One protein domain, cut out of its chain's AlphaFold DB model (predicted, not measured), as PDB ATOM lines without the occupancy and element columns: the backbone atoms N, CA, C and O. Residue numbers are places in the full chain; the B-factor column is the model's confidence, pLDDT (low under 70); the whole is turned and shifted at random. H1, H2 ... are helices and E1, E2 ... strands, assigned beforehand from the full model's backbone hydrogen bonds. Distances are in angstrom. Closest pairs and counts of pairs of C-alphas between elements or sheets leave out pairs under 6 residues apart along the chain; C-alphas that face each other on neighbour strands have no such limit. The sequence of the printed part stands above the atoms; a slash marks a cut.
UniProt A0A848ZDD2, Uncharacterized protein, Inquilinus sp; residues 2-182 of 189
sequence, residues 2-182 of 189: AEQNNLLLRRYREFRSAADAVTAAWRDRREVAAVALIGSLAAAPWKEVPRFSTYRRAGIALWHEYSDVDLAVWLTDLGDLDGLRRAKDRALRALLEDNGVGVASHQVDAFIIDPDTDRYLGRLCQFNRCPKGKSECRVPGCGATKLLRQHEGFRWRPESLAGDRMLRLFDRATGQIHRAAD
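This is residues 2 to 182 of the 189 residues of an uncharacterized protein of Inquilinus sp (UniProt A0A848ZDD2). A strongly twisted sheet of five strands has two helices, H1 and H3, over one face; the long H1 reaches past the sheet with its first residues, and the loop that holds little H2 reaches far out from the rest. Beyond the edge strand E4, a long loop, residues 125 to 157, makes a side lobe tied to E4 by a short pairing. The printed part has 181 residues, 84 of them, under half, in named elements, in the order H1 E1 H2 E2 H3 E3 E4 H4 E5; the class is mixed, helices and strands. The sheet runs E4 E3 E2 E1 E5 and is mixed. The whole is compact, with a radius of gyration of the C-alphas of 17.0 A, and spans 51 by 39 by 34 A.

Find C-alpha 2 at (187.433, 166.108, 91.243); from there H1, residues 2 to 27, runs 37.3 A to C-alpha 27 at (203.442, 171.827, 58.021). Next come E1, residues 32 to 38, 16.5 A long, H2, residues 53 to 57, and E2, residues 69 to 75, 18.3 A long. H3, residues 81 to 99, covers 26.5 A. E3, residues 108 to 113, E4, residues 120 to 124, and H4, residues 158 to 161, follow. E5, residues 167 to 171, ends at C-alpha 171, (199.995, 179.629, 58.175).

Start at E2 and E3, parallel neighbours, with N 109 and O 69 2.8 A apart; E2, H3 and E3 form a strand-helix-strand unit, two parallel neighbour strands with a helix between, its crossover right-handed. E4 is antiparallel to E3, a hairpin, with N 112 and O 122 at 2.8 A. On the other side of E2, E1 is antiparallel to it, with N 72 and O 36 at 2.8 A. E5 is antiparallel to E1, with N 37 and O 167 at 2.8 A. H1 and H3 are on the same face, making two layers, helices on one face of a sheet. H1 lies over E2 and E1 at a height of 7.4 A. H3 is over E3, only just, with 3 C-alphas. H1 touches H3 with residues 18 to 26 alone, closest at the C-alphas of Val 22 and Lys 88, 5.2 A, at a steep tilt of 47 degrees, opposite ways. H4 only grazes the sheet with residues 158 to 161; H2 is not on it. In H1, H2 and H3 every O i to N i+4 pair is within hydrogen-bond range; H4 is too short for such a pair.

The C-alphas of Ala 58 and Gly 79, the two farthest apart, are 52.3 A from each other. The links E1 to H2, H2 to E2 and E4 to H4 are long. The printed part has no cut, and no printed residue is under 70 in pLDDT; H2 has a mean of 76.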
ATOM      1  N   ALA A   2     186.067 165.669  91.556       80.00
ATOM      2  CA  ALA A   2     187.433 166.108  91.243       80.00
ATOM      3  C   ALA A   2     188.181 165.139  90.307       80.00
ATOM      4  O   ALA A   2     188.748 165.570  89.313       80.00
ATOM      5  N   GLU A   3     188.097 163.830  90.556       84.25
ATOM      6  CA  GLU A   3     188.706 162.809  89.690       84.25
ATOM      7  C   GLU A   3     188.146 162.835  88.258       84.25
ATOM      8  O   GLU A   3     188.908 162.894  87.299       84.25
ATOM      9  N   GLN A   4     186.817 162.895  88.108       84.38
ATOM     10  CA  GLN A   4     186.169 162.994  86.797       84.38
ATOM     11  C   GLN A   4     186.580 164.274  86.054       84.38
ATOM     12  O   GLN A   4     186.881 164.223  84.865       84.38
ATOM     13  N   ASN A   5     186.644 165.412  86.752       86.62
ATOM     14  CA  ASN A   5     187.132 166.666  86.179       86.62
ATOM     15  C   ASN A   5     188.598 166.555  85.745       86.62
ATOM     16  O   ASN A   5     188.933 166.970  84.640       86.62
ATOM     17  N   ASN A   6     189.455 165.940  86.559       87.19
ATOM     18  CA  ASN A   6     190.857 165.726  86.211       87.19
ATOM     19  C   ASN A   6     191.012 164.857  84.958       87.19
ATOM     20  O   ASN A   6     191.852 165.161  84.115       87.19
ATOM     21  N   LEU A   7     190.185 163.817  84.798       88.69
ATOM     22  CA  LEU A   7     190.175 162.982  83.592       88.69
ATOM     23  C   LEU A   7     189.757 163.777  82.348       88.69
ATOM     24  O   LEU A   7     190.418 163.682  81.316       88.69
ATOM     25  N   LEU A   8     188.711 164.600  82.451       89.69
ATOM     26  CA  LEU A   8     188.227 165.441  81.349       89.69
ATOM     27  C   LEU A   8     189.268 166.493  80.941       89.69
ATOM     28  O   LEU A   8     189.554 166.666  79.757       89.69
ATOM     29  N   LEU A   9     189.910 167.137  81.918       89.94
ATOM     30  CA  LEU A   9     190.986 168.098  81.667       89.94
ATOM     31  C   LEU A   9     192.249 167.446  81.117       89.94
ATOM     32  O   LEU A   9     192.922 168.023  80.261       89.94
ATOM     33  N   ARG A  10     192.584 166.242  81.583       91.25
ATOM     34  CA  ARG A  10     193.667 165.453  81.000       91.25
ATOM     35  C   ARG A  10     193.363 165.155  79.535       91.25
ATOM     36  O   ARG A  10     194.213 165.418  78.691       91.25
ATOM     37  N   ARG A  11     192.151 164.686  79.225       92.12
ATOM     38  CA  ARG A  11     191.751 164.361  77.851       92.12
ATOM     39  C   ARG A  11     191.798 165.576  76.930       92.12
ATOM     40  O   ARG A  11     192.300 165.490  75.814       92.12
ATOM     41  N   TYR A  12     191.347 166.721  77.428       92.38
ATOM     42  CA  TYR A  12     191.456 168.002  76.741       92.38
ATOM     43  C   TYR A  12     192.903 168.359  76.367       92.38
ATOM     44  O   TYR A  12     193.183 168.732  75.228       92.38
ATOM     45  N   ARG A  13     193.843 168.202  77.310       93.19
ATOM     46  CA  ARG A  13     195.275 168.436  77.057       93.19
ATOM     47  C   ARG A  13     195.833 167.450  76.033       93.19
ATOM     48  O   ARG A  13     196.511 167.877  75.107       93.19
ATOM     49  N   GLU A  14     195.502 166.166  76.160       95.50
ATOM     50  CA  GLU A  14     195.908 165.116  75.215       95.50
ATOM     51  C   GLU A  14     195.466 165.433  73.777       95.50
ATOM     52  O   GLU A  14     196.241 165.287  72.833       95.50
ATOM     53  N   PHE A  15     194.243 165.930  73.604       96.88
ATOM     54  CA  PHE A  15     193.719 166.335  72.301       96.88
ATOM     55  C   PHE A  15     194.382 167.580  71.723       96.88
ATOM     56  O   PHE A  15     194.661 167.615  70.524       96.88
ATOM     57  N   ARG A  16     194.714 168.570  72.555       95.62
ATOM     58  CA  ARG A  16     195.515 169.718  72.112       95.62
ATOM     59  C   ARG A  16     196.915 169.292  71.676       95.62
ATOM     60  O   ARG A  16     197.361 169.697  70.608       95.62
ATOM     61  N   SER A  17     197.563 168.394  72.421       96.81
ATOM     62  CA  SER A  17     198.850 167.817  72.015       96.81
ATOM     63  C   SER A  17     198.759 167.040  70.697       96.81
ATOM     64  O   SER A  17     199.669 167.121  69.874       96.81
ATOM     65  N   ALA A  18     197.655 166.327  70.452       98.19
ATOM     66  CA  ALA A  18     197.418 165.661  69.171       98.19
ATOM     67  C   ALA A  18     197.231 166.651  68.012       98.19
ATOM     68  O   ALA A  18     197.801 166.434  66.942       98.19
ATOM     69  N   ALA A  19     196.494 167.747  68.220       98.25
ATOM     70  CA  ALA A  19     196.365 168.820  67.233       98.25
ATOM     71  C   ALA A  19     197.736 169.408  66.858       98.25
ATOM     72  O   ALA A  19     198.029 169.583  65.673       98.25
ATOM     73  N   ASP A  20     198.597 169.636  67.851       98.31
ATOM     74  CA  ASP A  20     199.953 170.158  67.655       98.31
ATOM     75  C   ASP A  20     200.841 169.181  66.878       98.31
ATOM     76  O   ASP A  20     201.471 169.566  65.892       98.31
ATOM     77  N   ALA A  21     200.848 167.903  67.270       98.50
ATOM     78  CA  ALA A  21     201.639 166.867  66.606       98.50
ATOM     79  C   ALA A  21     201.231 166.683  65.135       98.50
ATOM     80  O   ALA A  21     202.081 166.608  64.244       98.50
ATOM     81  N   VAL A  22     199.923 166.645  64.862       98.62
ATOM     82  CA  VAL A  22     199.399 166.518  63.495       98.62
ATOM     83  C   VAL A  22     199.706 167.769  62.673       98.62
ATOM     84  O   VAL A  22     200.148 167.647  61.529       98.62
ATOM     85  N   THR A  23     199.545 168.960  63.255       98.69
ATOM     86  CA  THR A  23     199.876 170.224  62.583       98.69
ATOM     87  C   THR A  23     201.354 170.288  62.216       98.69
ATOM     88  O   THR A  23     201.682 170.646  61.085       98.69
ATOM     89  N   ALA A  24     202.247 169.890  63.126       98.31
ATOM     90  CA  ALA A  24     203.680 169.835  62.859       98.31
ATOM     91  C   ALA A  24     203.998 168.902  61.678       98.31
ATOM     92  O   ALA A  24     204.695 169.303  60.751       98.31
ATOM     93  N   ALA A  25     203.408 167.704  61.646       98.31
ATOM     94  CA  ALA A  25     203.620 166.753  60.553       98.31
ATOM     95  C   ALA A  25     203.037 167.216  59.203       98.31
ATOM     96  O   ALA A  25     203.528 166.825  58.142       98.31
ATOM     97  N   TRP A  26     201.969 168.013  59.216       98.56
ATOM     98  CA  TRP A  26     201.371 168.575  58.003       98.56
ATOM     99  C   TRP A  26     202.096 169.814  57.493       98.56
ATOM    100  O   TRP A  26     202.201 169.986  56.282       98.56
ATOM    101  N   ARG A  27     202.646 170.645  58.382       97.44
ATOM    102  CA  ARG A  27     203.442 171.827  58.021       97.44
ATOM    103  C   ARG A  27     204.593 171.493  57.064       97.44
ATOM    104  O   ARG A  27     204.893 172.294  56.174       97.44
ATOM    105  N   ASP A  28     205.199 170.319  57.209       96.50
ATOM    106  CA  ASP A  28     206.310 169.860  56.363       96.50
ATOM    107  C   ASP A  28     205.879 169.490  54.931       96.50
ATOM    108  O   ASP A  28     206.714 169.222  54.066       96.50
ATOM    109  N   ARG A  29     204.572 169.484  54.649       97.50
ATOM    110  CA  ARG A  29     204.014 169.167  53.334       97.50
ATOM    111  C   ARG A  29     203.732 170.439  52.544       97.50
ATOM    112  O   ARG A  29     203.055 171.346  53.022       97.50
ATOM    113  N   ARG A  30     204.239 170.498  51.310       96.62
ATOM    114  CA  ARG A  30     204.188 171.699  50.455       96.62
ATOM    115  C   ARG A  30     202.769 172.131  50.093       96.62
ATOM    116  O   ARG A  30     202.521 173.319  49.938       96.62
ATOM    117  N   GLU A  31     201.858 171.174  49.965       97.44
ATOM    118  CA  GLU A  31     200.462 171.405  49.602       97.44
ATOM    119  C   GLU A  31     199.641 172.006  50.749       97.44
ATOM    120  O   GLU A  31     198.551 172.513  50.516       97.44
ATOM    121  N   VAL A  32     200.150 171.975  51.986       98.50
ATOM    122  CA  VAL A  32     199.471 172.557  53.147       98.50
ATOM    123  C   VAL A  32     199.784 174.046  53.213       98.50
ATOM    124  O   VAL A  32     200.926 174.435  53.485       98.50
ATOM    125  N   ALA A  33     198.767 174.877  52.984       98.44
ATOM    126  CA  ALA A  33     198.856 176.331  53.087       98.44
ATOM    127  C   ALA A  33     198.674 176.805  54.533       98.44
ATOM    128  O   ALA A  33     199.445 177.629  55.015       98.44
ATOM    129  N   ALA A  34     197.684 176.255  55.236       98.50
ATOM    130  CA  ALA A  34     197.380 176.620  56.612       98.50
ATOM    131  C   ALA A  34     196.674 175.479  57.352       98.50
ATOM    132  O   ALA A  34     196.029 174.626  56.739       98.50
ATOM    133  N   VAL A  35     196.764 175.494  58.682       98.56
ATOM    134  CA  VAL A  35     196.032 174.596  59.584       98.56
ATOM    135  C   VAL A  35     195.432 175.419  60.716       98.56
ATOM    136  O   VAL A  35     196.108 176.268  61.303       98.56
ATOM    137  N   ALA A  36     194.170 175.167  61.039       97.88
ATOM    138  CA  ALA A  36     193.506 175.741  62.198       97.88
ATOM    139  C   ALA A  36     192.804 174.654  63.014       97.88
ATOM    140  O   ALA A  36     192.197 173.743  62.454       97.88
ATOM    141  N   LEU A  37     192.870 174.780  64.335       97.19
ATOM    142  CA  LEU A  37     192.000 174.058  65.249       97.19
ATOM    143  C   LEU A  37     190.633 174.735  65.239       97.19
ATOM    144  O   LEU A  37     190.550 175.951  65.415       97.19
ATOM    145  N   ILE A  38     189.582 173.951  65.039       95.38
ATOM    146  CA  ILE A  38     188.191 174.403  65.082       95.38
ATOM    147  C   ILE A  38     187.417 173.563  66.110       95.38
ATOM    148  O   ILE A  38     187.991 172.744  66.832       95.38
ATOM    149  N   GLY A  39     186.107 173.778  66.197       90.75
ATOM    150  CA  GLY A  39     185.249 173.003  67.090       90.75
ATOM    151  C   GLY A  39     185.459 173.357  68.564       90.75
ATOM    152  O   GLY A  39     185.951 174.434  68.906       90.75
ATOM    153  N   SER A  40     185.055 172.458  69.460       89.44
ATOM    154  CA  SER A  40     185.054 172.719  70.906       89.44
ATOM    155  C   SER A  40     186.454 172.966  71.477       89.44
ATOM    156  O   SER A  40     186.601 173.759  72.403       89.44
ATOM    157  N   LEU A  41     187.495 172.342  70.916       90.62
ATOM    158  CA  LEU A  41     188.879 172.485  71.392       90.62
ATOM    159  C   LEU A  41     189.511 173.851  71.092       90.62
ATOM    160  O   LEU A  41     190.476 174.231  71.768       90.62
ATOM    161  N   ALA A  42     188.984 174.570  70.097       88.94
ATOM    162  CA  ALA A  42     189.416 175.926  69.768       88.94
ATOM    163  C   ALA A  42     188.939 176.955  70.806       88.94
ATOM    164  O   ALA A  42     189.574 177.994  70.979       88.94
ATOM    165  N   ALA A  43     187.853 176.657  71.522       83.75
ATOM    166  CA  ALA A  43     187.306 177.526  72.551       83.75
ATOM    167  C   ALA A  43     188.036 177.374  73.898       83.75
ATOM    168  O   ALA A  43     188.710 176.375  74.191       83.75
ATOM    169  N   ALA A  44     187.857 178.382  74.753       81.25
ATOM    170  CA  ALA A  44     188.179 178.251  76.165       81.25
ATOM    171  C   ALA A  44     187.320 177.127  76.780       81.25
ATOM    172  O   ALA A  44     186.148 176.996  76.428       81.25
ATOM    173  N   PRO A  45     187.877 176.317  77.688       84.38
ATOM    174  CA  PRO A  45     187.145 175.217  78.299       84.38
ATOM    175  C   PRO A  45     186.019 175.751  79.192       84.38
ATOM    176  O   PRO A  45     186.204 176.738  79.901       84.38
ATOM    177  N   TRP A  46     184.866 175.078  79.196       87.06
ATOM    178  CA  TRP A  46     183.710 175.433  80.027       87.06
ATOM    179  C   TRP A  46     183.177 174.221  80.799       87.06
ATOM    180  O   TRP A  46     183.428 173.068  80.430       87.06
ATOM    181  N   LYS A  47     182.437 174.487  81.882       87.75
ATOM    182  CA  LYS A  47     181.682 173.466  82.617       87.75
ATOM    183  C   LYS A  47     180.255 173.372  82.064       87.75
ATOM    184  O   LYS A  47     179.634 174.386  81.761       87.75
ATOM    185  N   GLU A  48     179.713 172.166  81.982       85.56
ATOM    186  CA  GLU A  48     178.332 171.890  81.592       85.56
ATOM    187  C   GLU A  48     177.728 170.783  82.458       85.56
ATOM    188  O   GLU A  48     178.439 169.968  83.050       85.56
ATOM    189  N   VAL A  49     176.397 170.737  82.543       83.06
ATOM    190  CA  VAL A  49     175.711 169.593  83.153       83.06
ATOM    191  C   VAL A  49     175.719 168.455  82.128       83.06
ATOM    192  O   VAL A  49     175.050 168.573  81.093       83.06
ATOM    193  N   PRO A  50     176.451 167.352  82.376       76.81
ATOM    194  CA  PRO A  50     176.657 166.335  81.358       76.81
ATOM    195  C   PRO A  50     175.358 165.609  81.015       76.81
ATOM    196  O   PRO A  50     174.364 165.632  81.748       76.81
ATOM    197  N   ARG A  51     175.371 164.875  79.899       71.81
ATOM    198  CA  ARG A  51     174.224 164.045  79.495       71.81
ATOM    199  C   ARG A  51     174.020 162.813  80.383       71.81
ATOM    200  O   ARG A  51     172.924 162.254  80.383       71.81
ATOM    201  N   PHE A  52     175.035 162.414  81.148       73.69
ATOM    202  CA  PHE A  52     174.996 161.256  82.039       73.69
ATOM    203  C   PHE A  52     173.937 161.417  83.134       73.69
ATOM    204  O   PHE A  52     173.942 162.393  83.886       73.69
ATOM    205  N   SER A  53     173.045 160.430  83.248       70.69
ATOM    206  CA  SER A  53     171.873 160.484  84.132       70.69
ATOM    207  C   SER A  53     172.233 160.739  85.597       70.69
ATOM    208  O   SER A  53     171.530 161.499  86.260       70.69
ATOM    209  N   THR A  54     173.335 160.166  86.087       77.69
ATOM    210  CA  THR A  54     173.797 160.311  87.475       77.69
ATOM    211  C   THR A  54     174.124 161.764  87.831       77.69
ATOM    212  O   THR A  54     173.612 162.281  88.819       77.69
ATOM    213  N   TYR A  55     174.920 162.452  87.005       76.94
ATOM    214  CA  TYR A  55     175.320 163.845  87.251       76.94
ATOM    215  C   TYR A  55     174.221 164.837  86.880       76.94
ATOM    216  O   TYR A  55     174.003 165.811  87.598       76.94
ATOM    217  N   ARG A  56     173.470 164.549  85.810       77.69
ATOM    218  CA  ARG A  56     172.332 165.364  85.384       77.69
ATOM    219  C   ARG A  56     171.256 165.449  86.462       77.69
ATOM    220  O   ARG A  56     170.774 166.539  86.739       77.69
ATOM    221  N   ARG A  57     170.891 164.320  87.086       78.31
ATOM    222  CA  ARG A  57     169.893 164.291  88.173       78.31
ATOM    223  C   ARG A  57     170.349 165.063  89.407       78.31
ATOM    224  O   ARG A  57     169.509 165.597  90.118       78.31
ATOM    225  N   ALA A  58     171.656 165.128  89.639       79.69
ATOM    226  CA  ALA A  58     172.252 165.861  90.747       79.69
ATOM    227  C   ALA A  58     172.563 167.336  90.416       79.69
ATOM    228  O   ALA A  58     173.064 168.046  91.281       79.69
ATOM    229  N   GLY A  59     172.310 167.803  89.183       80.62
ATOM    230  CA  GLY A  59     172.627 169.174  88.758       80.62
ATOM    231  C   GLY A  59     174.125 169.506  88.788       80.62
ATOM    232  O   GLY A  59     174.500 170.671  88.879       80.62
ATOM    233  N   ILE A  60     174.987 168.489  88.743       83.19
ATOM    234  CA  ILE A  60     176.433 168.645  88.892       83.19
ATOM    235  C   ILE A  60     177.045 169.079  87.559       83.19
ATOM    236  O   ILE A  60     176.948 168.354  86.566       83.19
ATOM    237  N   ALA A  61     177.721 170.229  87.556       86.19
ATOM    238  CA  ALA A  61     178.502 170.694  86.417       86.19
ATOM    239  C   ALA A  61     179.900 170.050  86.406       86.19
ATOM    240  O   ALA A  61     180.619 170.082  87.409       86.19
ATOM    241  N   LEU A  62     180.289 169.485  85.264       85.25
ATOM    242  CA  LEU A  62     181.628 168.954  84.992       85.25
ATOM    243  C   LEU A  62     182.239 169.700  83.806       85.25
ATOM    244  O   LEU A  62     181.518 170.357  83.063       85.25
ATOM    245  N   TRP A  63     183.549 169.589  83.599       87.25
ATOM    246  CA  TRP A  63     184.158 170.077  82.356       87.25
ATOM    247  C   TRP A  63     183.520 169.420  81.122       87.25
ATOM    248  O   TRP A  63     183.112 168.260  81.176       87.25
ATOM    249  N   HIS A  64     183.428 170.162  80.018       88.19
ATOM    250  CA  HIS A  64     182.914 169.634  78.754       88.19
ATOM    251  C   HIS A  64     183.653 168.354  78.327       88.19
ATOM    252  O   HIS A  64     184.874 168.237  78.475       88.19
ATOM    253  N   GLU A  65     182.902 167.388  77.804       88.00
ATOM    254  CA  GLU A  65     183.443 166.134  77.285       88.00
ATOM    255  C   GLU A  65     183.890 166.316  75.834       88.00
ATOM    256  O   GLU A  65     183.074 166.435  74.925       88.00
ATOM    257  N   TYR A  66     185.203 166.301  75.618       90.00
ATOM    258  CA  TYR A  66     185.782 166.360  74.280       90.00
ATOM    259  C   TYR A  66     185.889 164.950  73.691       90.00
ATOM    260  O   TYR A  66     186.475 164.058  74.313       90.00
ATOM    261  N   SER A  67     185.377 164.755  72.473       88.56
ATOM    262  CA  SER A  67     185.356 163.462  71.767       88.56
ATOM    263  C   SER A  67     186.401 163.321  70.660       88.56
ATOM    264  O   SER A  67     186.893 162.215  70.403       88.56
ATOM    265  N   ASP A  68     186.735 164.437  70.025       94.81
ATOM    266  CA  ASP A  68     187.455 164.536  68.765       94.81
ATOM    267  C   ASP A  68     188.237 165.854  68.652       94.81
ATOM    268  O   ASP A  68     188.067 166.799  69.424       94.81
ATOM    269  N   VAL A  69     189.155 165.867  67.689       97.31
ATOM    270  CA  VAL A  69     189.985 166.987  67.272       97.31
ATOM    271  C   VAL A  69     189.567 167.372  65.866       97.31
ATOM    272  O   VAL A  69     189.842 166.638  64.916       97.31
ATOM    273  N   ASP A  70     188.952 168.540  65.733       96.94
ATOM    274  CA  ASP A  70     188.568 169.083  64.439       96.94
ATOM    275  C   ASP A  70     189.648 170.043  63.926       96.94
ATOM    276  O   ASP A  70     189.910 171.095  64.514       96.94
ATOM    277  N   LEU A  71     190.271 169.697  62.802       98.38
ATOM    278  CA  LEU A  71     191.253 170.537  62.122       98.38
ATOM    279  C   LEU A  71     190.704 170.999  60.775       98.38
ATOM    280  O   LEU A  71     190.367 170.178  59.925       98.38
ATOM    281  N   ALA A  72     190.677 172.306  60.538       98.19
ATOM    282  CA  ALA A  72     190.563 172.850  59.193       98.19
ATOM    283  C   ALA A  72     191.960 172.902  58.559       98.19
ATOM    284  O   ALA A  72     192.903 173.416  59.164       98.19
ATOM    285  N   VAL A  73     192.104 172.366  57.350       98.50
ATOM    286  CA  VAL A  73     193.362 172.366  56.598       98.50
ATOM    287  C   VAL A  73     193.127 172.924  55.202       98.50
ATOM    288  O   VAL A  73     192.308 172.408  54.441       98.50
ATOM    289  N   TRP A  74     193.857 173.985  54.873       98.50
ATOM    290  CA  TRP A  74     193.810 174.612  53.561       98.50
ATOM    291  C   TRP A  74     194.861 173.959  52.676       98.50
ATOM    292  O   TRP A  74     196.048 173.961  53.024       98.50
ATOM    293  N   LEU A  75     194.420 173.381  51.559       98.50
ATOM    294  CA  LEU A  75     195.280 172.630  50.648       98.50
ATOM    295  C   LEU A  75     195.322 173.280  49.268       98.50
ATOM    296  O   LEU A  75     194.287 173.437  48.632       98.50
ATOM    297  N   THR A  76     196.522 173.583  48.778       97.88
ATOM    298  CA  THR A  76     196.725 174.085  47.407       97.88
ATOM    299  C   THR A  76     196.632 172.984  46.353       97.88
ATOM    300  O   THR A  76     196.405 173.271  45.181       97.88
ATOM    301  N   ASP A  77     196.793 171.723  46.758       96.31
ATOM    302  CA  ASP A  77     196.683 170.548  45.897       96.31
ATOM    303  C   ASP A  77     196.082 169.364  46.674       96.31
ATOM    304  O   ASP A  77     196.434 169.101  47.826       96.31
ATOM    305  N   LEU A  78     195.183 168.622  46.025       97.00
ATOM    306  CA  LEU A  78     194.535 167.423  46.565       97.00
ATOM    307  C   LEU A  78     195.176 166.114  46.064       97.00
ATOM    308  O   LEU A  78     194.679 165.027  46.371       97.00
ATOM    309  N   GLY A  79     196.258 166.191  45.286       95.25
ATOM    310  CA  GLY A  79     196.907 165.048  44.645       95.25
ATOM    311  C   GLY A  79     197.460 163.984  45.605       95.25
ATOM    312  O   GLY A  79     197.480 162.805  45.248       95.25
ATOM    313  N   ASP A  80     197.854 164.358  46.832       95.44
ATOM    314  CA  ASP A  80     198.453 163.438  47.818       95.44
ATOM    315  C   ASP A  80     197.784 163.458  49.207       95.44
ATOM    316  O   ASP A  80     198.425 163.522  50.262       95.44
ATOM    317  N   LEU A  81     196.456 163.316  49.231       97.38
ATOM    318  CA  LEU A  81     195.713 163.129  50.485       97.38
ATOM    319  C   LEU A  81     196.130 161.857  51.258       97.38
ATOM    320  O   LEU A  81     195.968 161.805  52.479       97.38
ATOM    321  N   ASP A  82     196.697 160.830  50.606       96.62
ATOM    322  CA  ASP A  82     197.209 159.650  51.332       96.62
ATOM    323  C   ASP A  82     198.487 159.986  52.106       96.62
ATOM    324  O   ASP A  82     198.645 159.539  53.243       96.62
ATOM    325  N   GLY A  83     199.372 160.806  51.534       96.75
ATOM    326  CA  GLY A  83     200.534 161.350  52.225       96.75
ATOM    327  C   GLY A  83     200.141 162.150  53.466       96.75
ATOM    328  O   GLY A  83     200.706 161.919  54.538       96.75
ATOM    329  N   LEU A  84     199.119 163.006  53.354       97.62
ATOM    330  CA  LEU A  84     198.562 163.775  54.474       97.62
ATOM    331  C   LEU A  84     197.993 162.860  55.576       97.62
ATOM    332  O   LEU A  84     198.314 163.017  56.759       97.62
ATOM    333  N   ARG A  85     197.205 161.846  55.191       97.38
ATOM    334  CA  ARG A  85     196.642 160.838  56.108       97.38
ATOM    335  C   ARG A  85     197.731 160.046  56.829       97.38
ATOM    336  O   ARG A  85     197.674 159.888  58.043       97.38
ATOM    337  N   ARG A  86     198.744 159.568  56.104       97.12
ATOM    338  CA  ARG A  86     199.868 158.827  56.695       97.12
ATOM    339  C   ARG A  86     200.715 159.701  57.612       97.12
ATOM    340  O   ARG A  86     201.204 159.194  58.615       97.12
ATOM    341  N   ALA A  87     200.909 160.977  57.275       98.06
ATOM    342  CA  ALA A  87     201.609 161.924  58.138       98.06
ATOM    343  C   ALA A  87     200.869 162.090  59.473       98.06
ATOM    344  O   ALA A  87     201.493 161.943  60.520       98.06
ATOM    345  N   LYS A  88     199.539 162.255  59.428       98.25
ATOM    346  CA  LYS A  88     198.679 162.262  60.620       98.25
ATOM    347  C   LYS A  88     198.843 160.984  61.447       98.25
ATOM    348  O   LYS A  88     199.141 161.055  62.632       98.25
ATOM    349  N   ASP A  89     198.688 159.814  60.823       97.56
ATOM    350  CA  ASP A  89     198.770 158.526  61.527       97.56
ATOM    351  C   ASP A  89     200.141 158.311  62.188       97.56
ATOM    352  O   ASP A  89     200.216 157.838  63.321       97.56
ATOM    353  N   ARG A  90     201.234 158.676  61.500       98.12
ATOM    354  CA  ARG A  90     202.590 158.602  62.063       98.12
ATOM    355  C   ARG A  90     202.785 159.572  63.222       98.12
ATOM    356  O   ARG A  90     203.379 159.174  64.214       98.12
ATOM    357  N   ALA A  91     202.277 160.799  63.112       98.31
ATOM    358  CA  ALA A  91     202.384 161.797  64.172       98.31
ATOM    359  C   ALA A  91     201.670 161.343  65.450       98.31
ATOM    360  O   ALA A  91     202.236 161.422  66.533       98.31
ATOM    361  N   LEU A  92     200.457 160.798  65.319       98.31
ATOM    362  CA  LEU A  92     199.706 160.262  66.458       98.31
ATOM    363  C   LEU A  92     200.387 159.040  67.079       98.31
ATOM    364  O   LEU A  92     200.371 158.873  68.295       98.31
ATOM    365  N   ARG A  93     201.004 158.192  66.251       98.12
ATOM    366  CA  ARG A  93     201.782 157.052  66.737       98.12
ATOM    367  C   ARG A  93     203.022 157.500  67.513       98.12
ATOM    368  O   ARG A  93     203.229 157.001  68.611       98.12
ATOM    369  N   ALA A  94     203.792 158.442  66.972       98.19
ATOM    370  CA  ALA A  94     204.958 159.000  67.654       98.19
ATOM    371  C   ALA A  94     204.555 159.673  68.973       98.19
ATOM    372  O   ALA A  94     205.157 159.418  70.002       98.19
ATOM    373  N   LEU A  95     203.456 160.431  68.982       98.06
ATOM    374  CA  LEU A  95     202.923 161.058  70.193       98.06
ATOM    375  C   LEU A  95     202.573 160.034  71.296       98.06
ATOM    376  O   LEU A  95     202.801 160.284  72.483       98.06
ATOM    377  N   LEU A  96     202.042 158.869  70.917       97.94
ATOM    378  CA  LEU A  96     201.815 157.772  71.856       97.94
ATOM    379  C   LEU A  96     203.136 157.170  72.356       97.94
ATOM    380  O   LEU A  96     203.264 156.924  73.551       97.94
ATOM    381  N   GLU A  97     204.089 156.920  71.459       97.75
ATOM    382  CA  GLU A  97     205.383 156.302  71.778       97.75
ATOM    383  C   GLU A  97     206.254 157.217  72.664       97.75
ATOM    384  O   GLU A  97     206.808 156.755  73.660       97.75
ATOM    385  N   ASP A  98     206.302 158.515  72.365       97.12
ATOM    386  CA  ASP A  98     207.206 159.482  72.996       97.12
ATOM    387  C   ASP A  98     206.614 160.125  74.259       97.12
ATOM    388  O   ASP A  98     207.341 160.468  75.194       97.12
ATOM    389  N   ASN A  99     205.291 160.317  74.303       95.94
ATOM    390  CA  ASN A  99     204.625 161.056  75.382       95.94
ATOM    391  C   ASN A  99     203.529 160.259  76.099       95.94
ATOM    392  O   ASN A  99     202.925 160.772  77.043       95.94
ATOM    393  N   GLY A 100     203.237 159.028  75.668       96.00
ATOM    394  CA  GLY A 100     202.162 158.213  76.243       96.00
ATOM    395  C   GLY A 100     200.755 158.745  75.950       96.00
ATOM    396  O   GLY A 100     199.796 158.342  76.613       96.00
ATOM    397  N   VAL A 101     200.603 159.657  74.984       96.06
ATOM    398  CA  VAL A 101     199.322 160.297  74.658       96.06
ATOM    399  C   VAL A 101     198.607 159.517  73.550       96.06
ATOM    400  O   VAL A 101     198.976 159.565  72.379       96.06
ATOM    401  N   GLY A 102     197.555 158.788  73.930       94.88
ATOM    402  CA  GLY A 102     196.770 157.944  73.027       94.88
ATOM    403  C   GLY A 102     195.555 158.654  72.426       94.88
ATOM    404  O   GLY A 102     194.511 158.782  73.074       94.88
ATOM    405  N   VAL A 103     195.657 159.043  71.154       96.69
ATOM    406  CA  VAL A 103     194.542 159.578  70.355       96.69
ATOM    407  C   VAL A 103     194.387 158.742  69.091       96.69
ATOM    408  O   VAL A 103     195.326 158.586  68.312       96.69
ATOM    409  N   ALA A 104     193.201 158.165  68.888       95.12
ATOM    410  CA  ALA A 104     192.958 157.332  67.722       95.12
ATOM    411  C   ALA A 104     192.830 158.192  66.456       95.12
ATOM    412  O   ALA A 104     192.275 159.285  66.487       95.12
ATOM    413  N   SER A 105     193.272 157.673  65.305       93.25
ATOM    414  CA  SER A 105     193.236 158.421  64.034       93.25
ATOM    415  C   SER A 105     191.832 158.911  63.649       93.25
ATOM    416  O   SER A 105     191.698 159.996  63.086       93.25
ATOM    417  N   HIS A 106     190.780 158.156  63.985       92.50
ATOM    418  CA  HIS A 106     189.384 158.542  63.735       92.50
ATOM    419  C   HIS A 106     188.852 159.619  64.695       92.50
ATOM    420  O   HIS A 106     187.762 160.122  64.474       92.50
ATOM    421  N   GLN A 107     189.591 159.950  65.759       96.81
ATOM    422  CA  GLN A 107     189.286 161.078  66.645       96.81
ATOM    423  C   GLN A 107     189.921 162.375  66.145       96.81
ATOM    424  O   GLN A 107     189.812 163.384  66.819       96.81
ATOM    425  N   VAL A 108     190.625 162.358  65.010       97.69
ATOM    426  CA  VAL A 108     191.174 163.564  64.385       97.69
ATOM    427  C   VAL A 108     190.544 163.717  63.011       97.69
ATOM    428  O   VAL A 108     190.954 163.051  62.045       97.69
ATOM    429  N   ASP A 109     189.559 164.601  62.947       96.88
ATOM    430  CA  ASP A 109     188.838 164.963  61.742       96.88
ATOM    431  C   ASP A 109     189.546 166.123  61.041       96.88
ATOM    432  O   ASP A 109     189.881 167.140  61.642       96.88
ATOM    433  N   ALA A 110     189.792 165.963  59.740       97.88
ATOM    434  CA  ALA A 110     190.421 166.993  58.921       97.88
ATOM    435  C   ALA A 110     189.430 167.492  57.871       97.88
ATOM    436  O   ALA A 110     189.054 166.741  56.966       97.88
ATOM    437  N   PHE A 111     189.014 168.744  57.986       97.88
ATOM    438  CA  PHE A 111     188.152 169.446  57.048       97.88
ATOM    439  C   PHE A 111     189.034 170.103  55.994       97.88
ATOM    440  O   PHE A 111     189.845 170.968  56.310       97.88
ATOM    441  N   ILE A 112     188.893 169.663  54.748       98.19
ATOM    442  CA  ILE A 112     189.676 170.179  53.632       98.19
ATOM    443  C   ILE A 112     189.011 171.453  53.128       98.19
ATOM    444  O   ILE A 112     187.845 171.419  52.722       98.19
ATOM    445  N   ILE A 113     189.758 172.549  53.158       98.12
ATOM    446  CA  ILE A 113     189.310 173.877  52.755       98.12
ATOM    447  C   ILE A 113     190.115 174.337  51.540       98.12
ATOM    448  O   ILE A 113     191.315 174.079  51.424       98.12
ATOM    449  N   ASP A 114     189.431 174.997  50.620       96.94
ATOM    450  CA  ASP A 114     190.040 175.670  49.484       96.94
ATOM    451  C   ASP A 114     190.760 176.961  49.944       96.94
ATOM    452  O   ASP A 114     190.125 177.785  50.605       96.94
ATOM    453  N   PRO A 115     192.061 177.147  49.641       96.06
ATOM    454  CA  PRO A 115     192.875 178.289  50.085       96.06
ATOM    455  C   PRO A 115     192.392 179.639  49.565       96.06
ATOM    456  O   PRO A 115     192.587 180.640  50.249       96.06
ATOM    457  N   ASP A 116     191.758 179.670  48.395       94.81
ATOM    458  CA  ASP A 116     191.406 180.923  47.728       94.81
ATOM    459  C   ASP A 116     189.981 181.373  48.071       94.81
ATOM    460  O   ASP A 116     189.665 182.561  48.024       94.81
ATOM    461  N   THR A 117     189.102 180.422  48.400       94.56
ATOM    462  CA  THR A 117     187.660 180.676  48.546       94.56
ATOM    463  C   THR A 117     187.086 180.349  49.920       94.56
ATOM    464  O   THR A 117     185.890 180.551  50.129       94.56
ATOM    465  N   ASP A 118     187.881 179.784  50.838       94.56
ATOM    466  CA  ASP A 118     187.420 179.229  52.124       94.56
ATOM    467  C   ASP A 118     186.295 178.187  51.986       94.56
ATOM    468  O   ASP A 118     185.577 177.842  52.934       94.56
ATOM    469  N   ARG A 119     186.130 177.635  50.779       94.94
ATOM    470  CA  ARG A 119     185.092 176.655  50.499       94.94
ATOM    471  C   ARG A 119     185.492 175.308  51.078       94.94
ATOM    472  O   ARG A 119     186.547 174.763  50.770       94.94
ATOM    473  N   TYR A 120     184.589 174.719  51.850       96.12
ATOM    474  CA  TYR A 120     184.715 173.337  52.289       96.12
ATOM    475  C   TYR A 120     184.612 172.360  51.111       96.12
ATOM    476  O   TYR A 120     183.632 172.375  50.363       96.12
ATOM    477  N   LEU A 121     185.614 171.492  50.968       96.06
ATOM    478  CA  LEU A 121     185.730 170.526  49.872       96.06
ATOM    479  C   LEU A 121     185.364 169.096  50.295       96.06
ATOM    480  O   LEU A 121     184.993 168.274  49.458       96.06
ATOM    481  N   GLY A 122     185.465 168.773  51.584       96.25
ATOM    482  CA  GLY A 122     185.225 167.431  52.117       96.25
ATOM    483  C   GLY A 122     186.047 167.168  53.375       96.25
ATOM    484  O   GLY A 122     186.733 168.055  53.877       96.25
ATOM    485  N   ARG A 123     185.998 165.943  53.906       96.19
ATOM    486  CA  ARG A 123     186.911 165.508  54.977       96.19
ATOM    487  C   ARG A 123     187.991 164.589  54.439       96.19
ATOM    488  O   ARG A 123     187.745 163.800  53.524       96.19
ATOM    489  N   LEU A 124     189.168 164.623  55.054       97.19
ATOM    490  CA  LEU A 124     190.162 163.580  54.852       97.19
ATOM    491  C   LEU A 124     189.580 162.242  55.312       97.19
ATOM    492  O   LEU A 124     189.168 162.080  56.460       97.19
ATOM    493  N   CYS A 125     189.535 161.264  54.414       95.00
ATOM    494  CA  CYS A 125     188.969 159.967  54.739       95.00
ATOM    495  C   CYS A 125     189.817 159.249  55.801       95.00
ATOM    496  O   CYS A 125     191.010 159.016  55.611       95.00
ATOM    497  N   GLN A 126     189.172 158.814  56.886       88.38
ATOM    498  CA  GLN A 126     189.794 157.973  57.916       88.38
ATOM    499  C   GLN A 126     190.179 156.571  57.410       88.38
ATOM    500  O   GLN A 126     191.021 155.896  57.997       88.38
ATOM    501  N   PHE A 127     189.559 156.104  56.322       87.56
ATOM    502  CA  PHE A 127     189.911 154.831  55.699       87.56
ATOM    503  C   PHE A 127     191.120 154.987  54.773       87.56
ATOM    504  O   PHE A 127     191.355 156.040  54.195       87.56
ATOM    505  N   ASN A 128     191.825 153.887  54.512       86.06
ATOM    506  CA  ASN A 128     192.931 153.843  53.545       86.06
ATOM    507  C   ASN A 128     192.496 153.851  52.062       86.06
ATOM    508  O   ASN A 128     193.330 153.728  51.167       86.06
ATOM    509  N   ARG A 129     191.190 153.946  51.789       89.12
ATOM    510  CA  ARG A 129     190.601 154.081  50.451       89.12
ATOM    511  C   ARG A 129     189.267 154.821  50.567       89.12
ATOM    512  O   ARG A 129     188.512 154.570  51.502       89.12
ATOM    513  N   CYS A 130     188.967 155.686  49.603       89.69
ATOM    514  CA  CYS A 130     187.672 156.345  49.468       89.69
ATOM    515  C   CYS A 130     187.224 156.259  47.999       89.69
ATOM    516  O   CYS A 130     188.022 156.641  47.143       89.69
ATOM    517  N   PRO A 131     186.017 155.743  47.708       89.62
ATOM    518  CA  PRO A 131     185.084 155.115  48.648       89.62
ATOM    519  C   PRO A 131     185.599 153.752  49.160       89.62
ATOM    520  O   PRO A 131     186.299 153.023  48.459       89.62
ATOM    521  N   LYS A 132     185.254 153.381  50.402       90.12
ATOM    522  CA  LYS A 132     185.618 152.078  51.007       90.12
ATOM    523  C   LYS A 132     184.572 150.978  50.748       90.12
ATOM    524  O   LYS A 132     184.759 149.848  51.185       90.12
ATOM    525  N   GLY A 133     183.472 151.307  50.068       87.06
ATOM    526  CA  GLY A 133     182.328 150.405  49.862       87.06
ATOM    527  C   GLY A 133     181.418 150.257  51.089       87.06
ATOM    528  O   GLY A 133     180.531 149.408  51.098       87.06
ATOM    529  N   LYS A 134     181.629 151.069  52.129       88.00
ATOM    530  CA  LYS A 134     180.753 151.137  53.302       88.00
ATOM    531  C   LYS A 134     179.541 152.033  53.025       88.00
ATOM    532  O   LYS A 134     179.568 152.826  52.081       88.00
ATOM    533  N   SER A 135     178.480 151.903  53.823       89.38
ATOM    534  CA  SER A 135     177.253 152.698  53.662       89.38
ATOM    535  C   SER A 135     177.544 154.197  53.708       89.38
ATOM    536  O   SER A 135     177.022 154.937  52.882       89.38
ATOM    537  N   GLU A 136     178.473 154.633  54.561       86.88
ATOM    538  CA  GLU A 136     178.841 156.043  54.703       86.88
ATOM    539  C   GLU A 136     179.636 156.595  53.505       86.88
ATOM    540  O   GLU A 136     179.960 157.780  53.471       86.88
ATOM    541  N   CYS A 137     180.000 155.751  52.533       91.25
ATOM    542  CA  CYS A 137     180.635 156.159  51.280       91.25
ATOM    543  C   CYS A 137     179.642 156.302  50.116       91.25
ATOM    544  O   CYS A 137     180.068 156.651  49.022       91.25
ATOM    545  N   ARG A 138     178.347 156.018  50.315       92.12
ATOM    546  CA  ARG A 138     177.319 156.098  49.256       92.12
ATOM    547  C   ARG A 138     176.849 157.528  48.956       92.12
ATOM    548  O   ARG A 138     175.986 157.723  48.109       92.12
ATOM    549  N   VAL A 139     177.423 158.516  49.637       93.38
ATOM    550  CA  VAL A 139     177.140 159.939  49.434       93.38
ATOM    551  C   VAL A 139     177.617 160.367  48.039       93.38
ATOM    552  O   VAL A 139     178.761 160.060  47.684       93.38
ATOM    553  N   PRO A 140     176.802 161.092  47.249       92.69
ATOM    554  CA  PRO A 140     177.229 161.624  45.957       92.69
ATOM    555  C   PRO A 140     178.549 162.401  46.055       92.69
ATOM    556  O   PRO A 140     178.756 163.185  46.977       92.69
ATOM    557  N   GLY A 141     179.468 162.152  45.119       92.25
ATOM    558  CA  GLY A 141     180.791 162.789  45.088       92.25
ATOM    559  C   GLY A 141     181.812 162.253  46.105       92.25
ATOM    560  O   GLY A 141     182.969 162.672  46.080       92.25
ATOM    561  N   CYS A 142     181.445 161.312  46.983       94.94
ATOM    562  CA  CYS A 142     182.381 160.708  47.934       94.94
ATOM    563  C   CYS A 142     183.478 159.916  47.209       94.94
ATOM    564  O   CYS A 142     183.200 158.964  46.479       94.94
ATOM    565  N   GLY A 143     184.737 160.308  47.413       94.25
ATOM    566  CA  GLY A 143     185.880 159.701  46.739       94.25
ATOM    567  C   GLY A 143     186.044 160.092  45.268       94.25
ATOM    568  O   GLY A 143     186.884 159.489  44.604       94.25
ATOM    569  N   ALA A 144     185.298 161.087  44.761       94.12
ATOM    570  CA  ALA A 144     185.541 161.659  43.429       94.12
ATOM    571  C   ALA A 144     186.990 162.167  43.310       94.12
ATOM    572  O   ALA A 144     187.670 161.906  42.320       94.12
ATOM    573  N   THR A 145     187.488 162.784  44.382       94.69
ATOM    574  CA  THR A 145     188.921 162.927  44.648       94.69
ATOM    575  C   THR A 145     189.346 161.836  45.628       94.69
ATOM    576  O   THR A 145     188.699 161.614  46.657       94.69
ATOM    577  N   LYS A 146     190.439 161.128  45.325       94.62
ATOM    578  CA  LYS A 146     190.927 160.008  46.143       94.62
ATOM    579  C   LYS A 146     191.148 160.457  47.591       94.62
ATOM    580  O   LYS A 146     191.892 161.391  47.840       94.62
ATOM    581  N   LEU A 147     190.544 159.735  48.539       95.94
ATOM    582  CA  LEU A 147     190.559 160.031  49.987       95.94
ATOM    583  C   LEU A 147     189.855 161.326  50.422       95.94
ATOM    584  O   LEU A 147     189.879 161.631  51.612       95.94
ATOM    585  N   LEU A 148     189.147 162.014  49.528       96.88
ATOM    586  CA  LEU A 148     188.242 163.097  49.897       96.88
ATOM    587  C   LEU A 148     186.838 162.534  50.141       96.88
ATOM    588  O   LEU A 148     186.146 162.089  49.221       96.88
ATOM    589  N   ARG A 149     186.425 162.509  51.406       96.06
ATOM    590  CA  ARG A 149     185.154 161.936  51.846       96.06
ATOM    591  C   ARG A 149     184.072 163.008  51.939       96.06
ATOM    592  O   ARG A 149     184.290 164.064  52.527       96.06
ATOM    593  N   GLN A 150     182.884 162.671  51.443       95.81
ATOM    594  CA  GLN A 150     181.651 163.423  51.683       95.81
ATOM    595  C   GLN A 150     180.831 162.745  52.787       95.81
ATOM    596  O   GLN A 150     180.856 161.518  52.918       95.81
ATOM    597  N   HIS A 151     180.125 163.543  53.584       92.19
ATOM    598  CA  HIS A 151     179.316 163.076  54.708       92.19
ATOM    599  C   HIS A 151     177.844 163.396  54.461       92.19
ATOM    600  O   HIS A 151     177.491 164.529  54.141       92.19
ATOM    601  N   GLU A 152     176.986 162.391  54.611       90.50
ATOM    602  CA  GLU A 152     175.550 162.542  54.398       90.50
ATOM    603  C   GLU A 152     174.962 163.551  55.387       90.50
ATOM    604  O   GLU A 152     175.261 163.505  56.579       90.50
ATOM    605  N   GLY A 153     174.156 164.488  54.884       88.06
ATOM    606  CA  GLY A 153     173.497 165.507  55.703       88.06
ATOM    607  C   GLY A 153     174.435 166.521  56.371       88.06
ATOM    608  O   GLY A 153     173.946 167.455  57.007       88.06
ATOM    609  N   PHE A 154     175.757 166.388  56.220       91.19
ATOM    610  CA  PHE A 154     176.703 167.345  56.775       91.19
ATOM    611  C   PHE A 154     176.584 168.682  56.046       91.19
ATOM    612  O   PHE A 154     176.606 168.750  54.817       91.19
ATOM    613  N   ARG A 155     176.482 169.760  56.824       88.25
ATOM    614  CA  ARG A 155     176.494 171.129  56.318       88.25
ATOM    615  C   ARG A 155     177.651 171.865  56.960       88.25
ATOM    616  O   ARG A 155     177.666 172.042  58.178       88.25
ATOM    617  N   TRP A 156     178.599 172.285  56.130       90.62
ATOM    618  CA  TRP A 156     179.640 173.203  56.560       90.62
ATOM    619  C   TRP A 156     179.010 174.522  56.995       90.62
ATOM    620  O   TRP A 156     178.114 175.039  56.324       90.62
ATOM    621  N   ARG A 157     179.475 175.046  58.123       89.00
ATOM    622  CA  ARG A 157     179.105 176.363  58.628       89.00
ATOM    623  C   ARG A 157     180.321 177.258  58.437       89.00
ATOM    624  O   ARG A 157     181.303 177.039  59.138       89.00
ATOM    625  N   PRO A 158     180.313 178.215  57.494       85.88
ATOM    626  CA  PRO A 158     181.455 179.105  57.281       85.88
ATOM    627  C   PRO A 158     181.892 179.834  58.555       85.88
ATOM    628  O   PRO A 158     183.071 180.107  58.745       85.88
ATOM    629  N   GLU A 159     180.965 180.060  59.490       87.81
ATOM    630  CA  GLU A 159     181.246 180.668  60.790       87.81
ATOM    631  C   GLU A 159     182.144 179.797  61.682       87.81
ATOM    632  O   GLU A 159     182.647 180.282  62.689       87.81
ATOM    633  N   SER A 160     182.360 178.522  61.346       85.56
ATOM    634  CA  SER A 160     183.386 177.682  61.978       85.56
ATOM    635  C   SER A 160     184.809 178.180  61.704       85.56
ATOM    636  O   SER A 160     185.721 177.791  62.425       85.56
ATOM    637  N   LEU A 161     184.994 179.040  60.697       88.38
ATOM    638  CA  LEU A 161     186.254 179.717  60.381       88.38
ATOM    639  C   LEU A 161     186.295 181.164  60.891       88.38
ATOM    640  O   LEU A 161     187.195 181.917  60.531       88.38
ATOM    641  N   ALA A 162     185.327 181.591  61.704       86.12
ATOM    642  CA  ALA A 162     185.399 182.902  62.337       86.12
ATOM    643  C   ALA A 162     186.575 182.947  63.330       86.12
ATOM    644  O   ALA A 162     186.857 181.961  64.010       86.12
ATOM    645  N   GLY A 163     187.274 184.084  63.417       79.44
ATOM    646  CA  GLY A 163     188.514 184.206  64.200       79.44
ATOM    647  C   GLY A 163     188.363 183.959  65.707       79.44
ATOM    648  O   GLY A 163     189.335 183.610  66.361       79.44
ATOM    649  N   ASP A 164     187.155 184.090  66.255       82.25
ATOM    650  CA  ASP A 164     186.814 183.763  67.646       82.25
ATOM    651  C   ASP A 164     186.463 182.276  67.859       82.25
ATOM    652  O   ASP A 164     186.318 181.821  68.993       82.25
ATOM    653  N   ARG A 165     186.316 181.512  66.771       84.31
ATOM    654  CA  ARG A 165     185.905 180.097  66.752       84.31
ATOM    655  C   ARG A 165     186.964 179.158  66.193       84.31
ATOM    656  O   ARG A 165     186.765 177.943  66.204       84.31
ATOM    657  N   MET A 166     188.078 179.711  65.726       92.38
ATOM    658  CA  MET A 166     189.231 178.950  65.283       92.38
ATOM    659  C   MET A 166     190.510 179.485  65.907       92.38
ATOM    660  O   MET A 166     190.688 180.689  66.071       92.38
ATOM    661  N   LEU A 167     191.448 178.583  66.167       93.62
ATOM    662  CA  LEU A 167     192.830 178.938  66.436       93.62
ATOM    663  C   LEU A 167     193.676 178.559  65.221       93.62
ATOM    664  O   LEU A 167     193.844 177.375  64.928       93.62
ATOM    665  N   ARG A 168     194.255 179.550  64.538       95.69
ATOM    666  CA  ARG A 168     195.255 179.309  63.489       95.69
ATOM    667  C   ARG A 168     196.510 178.714  64.135       95.69
ATOM    668  O   ARG A 168     197.171 179.386  64.917       95.69
ATOM    669  N   LEU A 169     196.828 177.461  63.818       97.56
ATOM    670  CA  LEU A 169     198.009 176.761  64.337       97.56
ATOM    671  C   LEU A 169     199.210 176.908  63.404       97.56
ATOM    672  O   LEU A 169     200.352 176.964  63.848       97.56
ATOM    673  N   PHE A 170     198.951 176.984  62.103       98.31
ATOM    674  CA  PHE A 170     199.972 177.156  61.085       98.31
ATOM    675  C   PHE A 170     199.430 177.987  59.926       98.31
ATOM    676  O   PHE A 170     198.305 177.757  59.477       98.31
ATOM    677  N   ASP A 171     200.245 178.903  59.417       97.81
ATOM    678  CA  ASP A 171     199.995 179.629  58.175       97.81
ATOM    679  C   ASP A 171     201.320 179.844  57.435       97.81
ATOM    680  O   ASP A 171     202.271 180.432  57.957       97.81
ATOM    681  N   ARG A 172     201.401 179.322  56.210       97.00
ATOM    682  CA  ARG A 172     202.609 179.391  55.385       97.00
ATOM    683  C   ARG A 172     202.869 180.793  54.845       97.00
ATOM    684  O   ARG A 172     204.031 181.152  54.694       97.00
ATOM    685  N   ALA A 173     201.823 181.553  54.530       96.31
ATOM    686  CA  ALA A 173     201.950 182.877  53.932       96.31
ATOM    687  C   ALA A 173     202.473 183.897  54.950       96.31
ATOM    688  O   ALA A 173     203.292 184.747  54.606       96.31
ATOM    689  N   THR A 174     202.044 183.782  56.208       95.88
ATOM    690  CA  THR A 174     202.494 184.668  57.295       95.88
ATOM    691  C   THR A 174     203.686 184.112  58.077       95.88
ATOM    692  O   THR A 174     204.314 184.841  58.842       95.88
ATOM    693  N   GLY A 175     204.006 182.823  57.912       94.25
ATOM    694  CA  GLY A 175     205.019 182.122  58.708       94.25
ATOM    695  C   GLY A 175     204.581 181.847  60.152       94.25
ATOM    696  O   GLY A 175     205.402 181.454  60.980       94.25
ATOM    697  N   GLN A 176     203.301 182.061  60.463       93.31
ATOM    698  CA  GLN A 176     202.737 181.921  61.799       93.31
ATOM    699  C   GLN A 176     202.714 180.459  62.245       93.31
ATOM    700  O   GLN A 176     202.315 179.558  61.501       93.31
ATOM    701  N   ILE A 177     203.122 180.236  63.496       95.56
ATOM    702  CA  ILE A 177     203.098 178.934  64.160       95.56
ATOM    703  C   ILE A 177     202.604 179.146  65.593       95.56
ATOM    704  O   ILE A 177     203.209 179.896  66.356       95.56
ATOM    705  N   HIS A 178     201.529 178.454  65.960       95.62
ATOM    706  CA  HIS A 178     200.994 178.395  67.316       95.62
ATOM    707  C   HIS A 178     200.781 176.952  67.737       95.62
ATOM    708  O   HIS A 178     200.644 176.058  66.902       95.62
ATOM    709  N   ARG A 179     200.709 176.744  69.050       95.19
ATOM    710  CA  ARG A 179     200.342 175.457  69.622       95.19
ATOM    711  C   ARG A 179     199.020 175.578  70.356       95.19
ATOM    712  O   ARG A 179     198.823 176.488  71.160       95.19
ATOM    713  N   ALA A 180     198.133 174.626  70.124       93.88
ATOM    714  CA  ALA A 180     196.919 174.443  70.891       93.88
ATOM    715  C   ALA A 180     197.235 174.200  72.373       93.88
ATOM    716  O   ALA A 180     196.490 174.660  73.235       93.88
ATOM    717  N   ALA A 181     198.348 173.525  72.689       91.44
ATOM    718  CA  ALA A 181     198.785 173.305  74.066       91.44
ATOM    719  C   ALA A 181     199.142 174.596  74.831       91.44
ATOM    720  O   ALA A 181     199.127 174.575  76.060       91.44
ATOM    721  N   ASP A 182     199.425 175.703  74.133       89.94
ATOM    722  CA  ASP A 182     199.755 176.994  74.759       89.94
ATOM    723  C   ASP A 182     198.511 177.816  75.117       89.94
ATOM    724  O   ASP A 182     198.607 178.833  75.808       89.94
TER     725      ASP A 182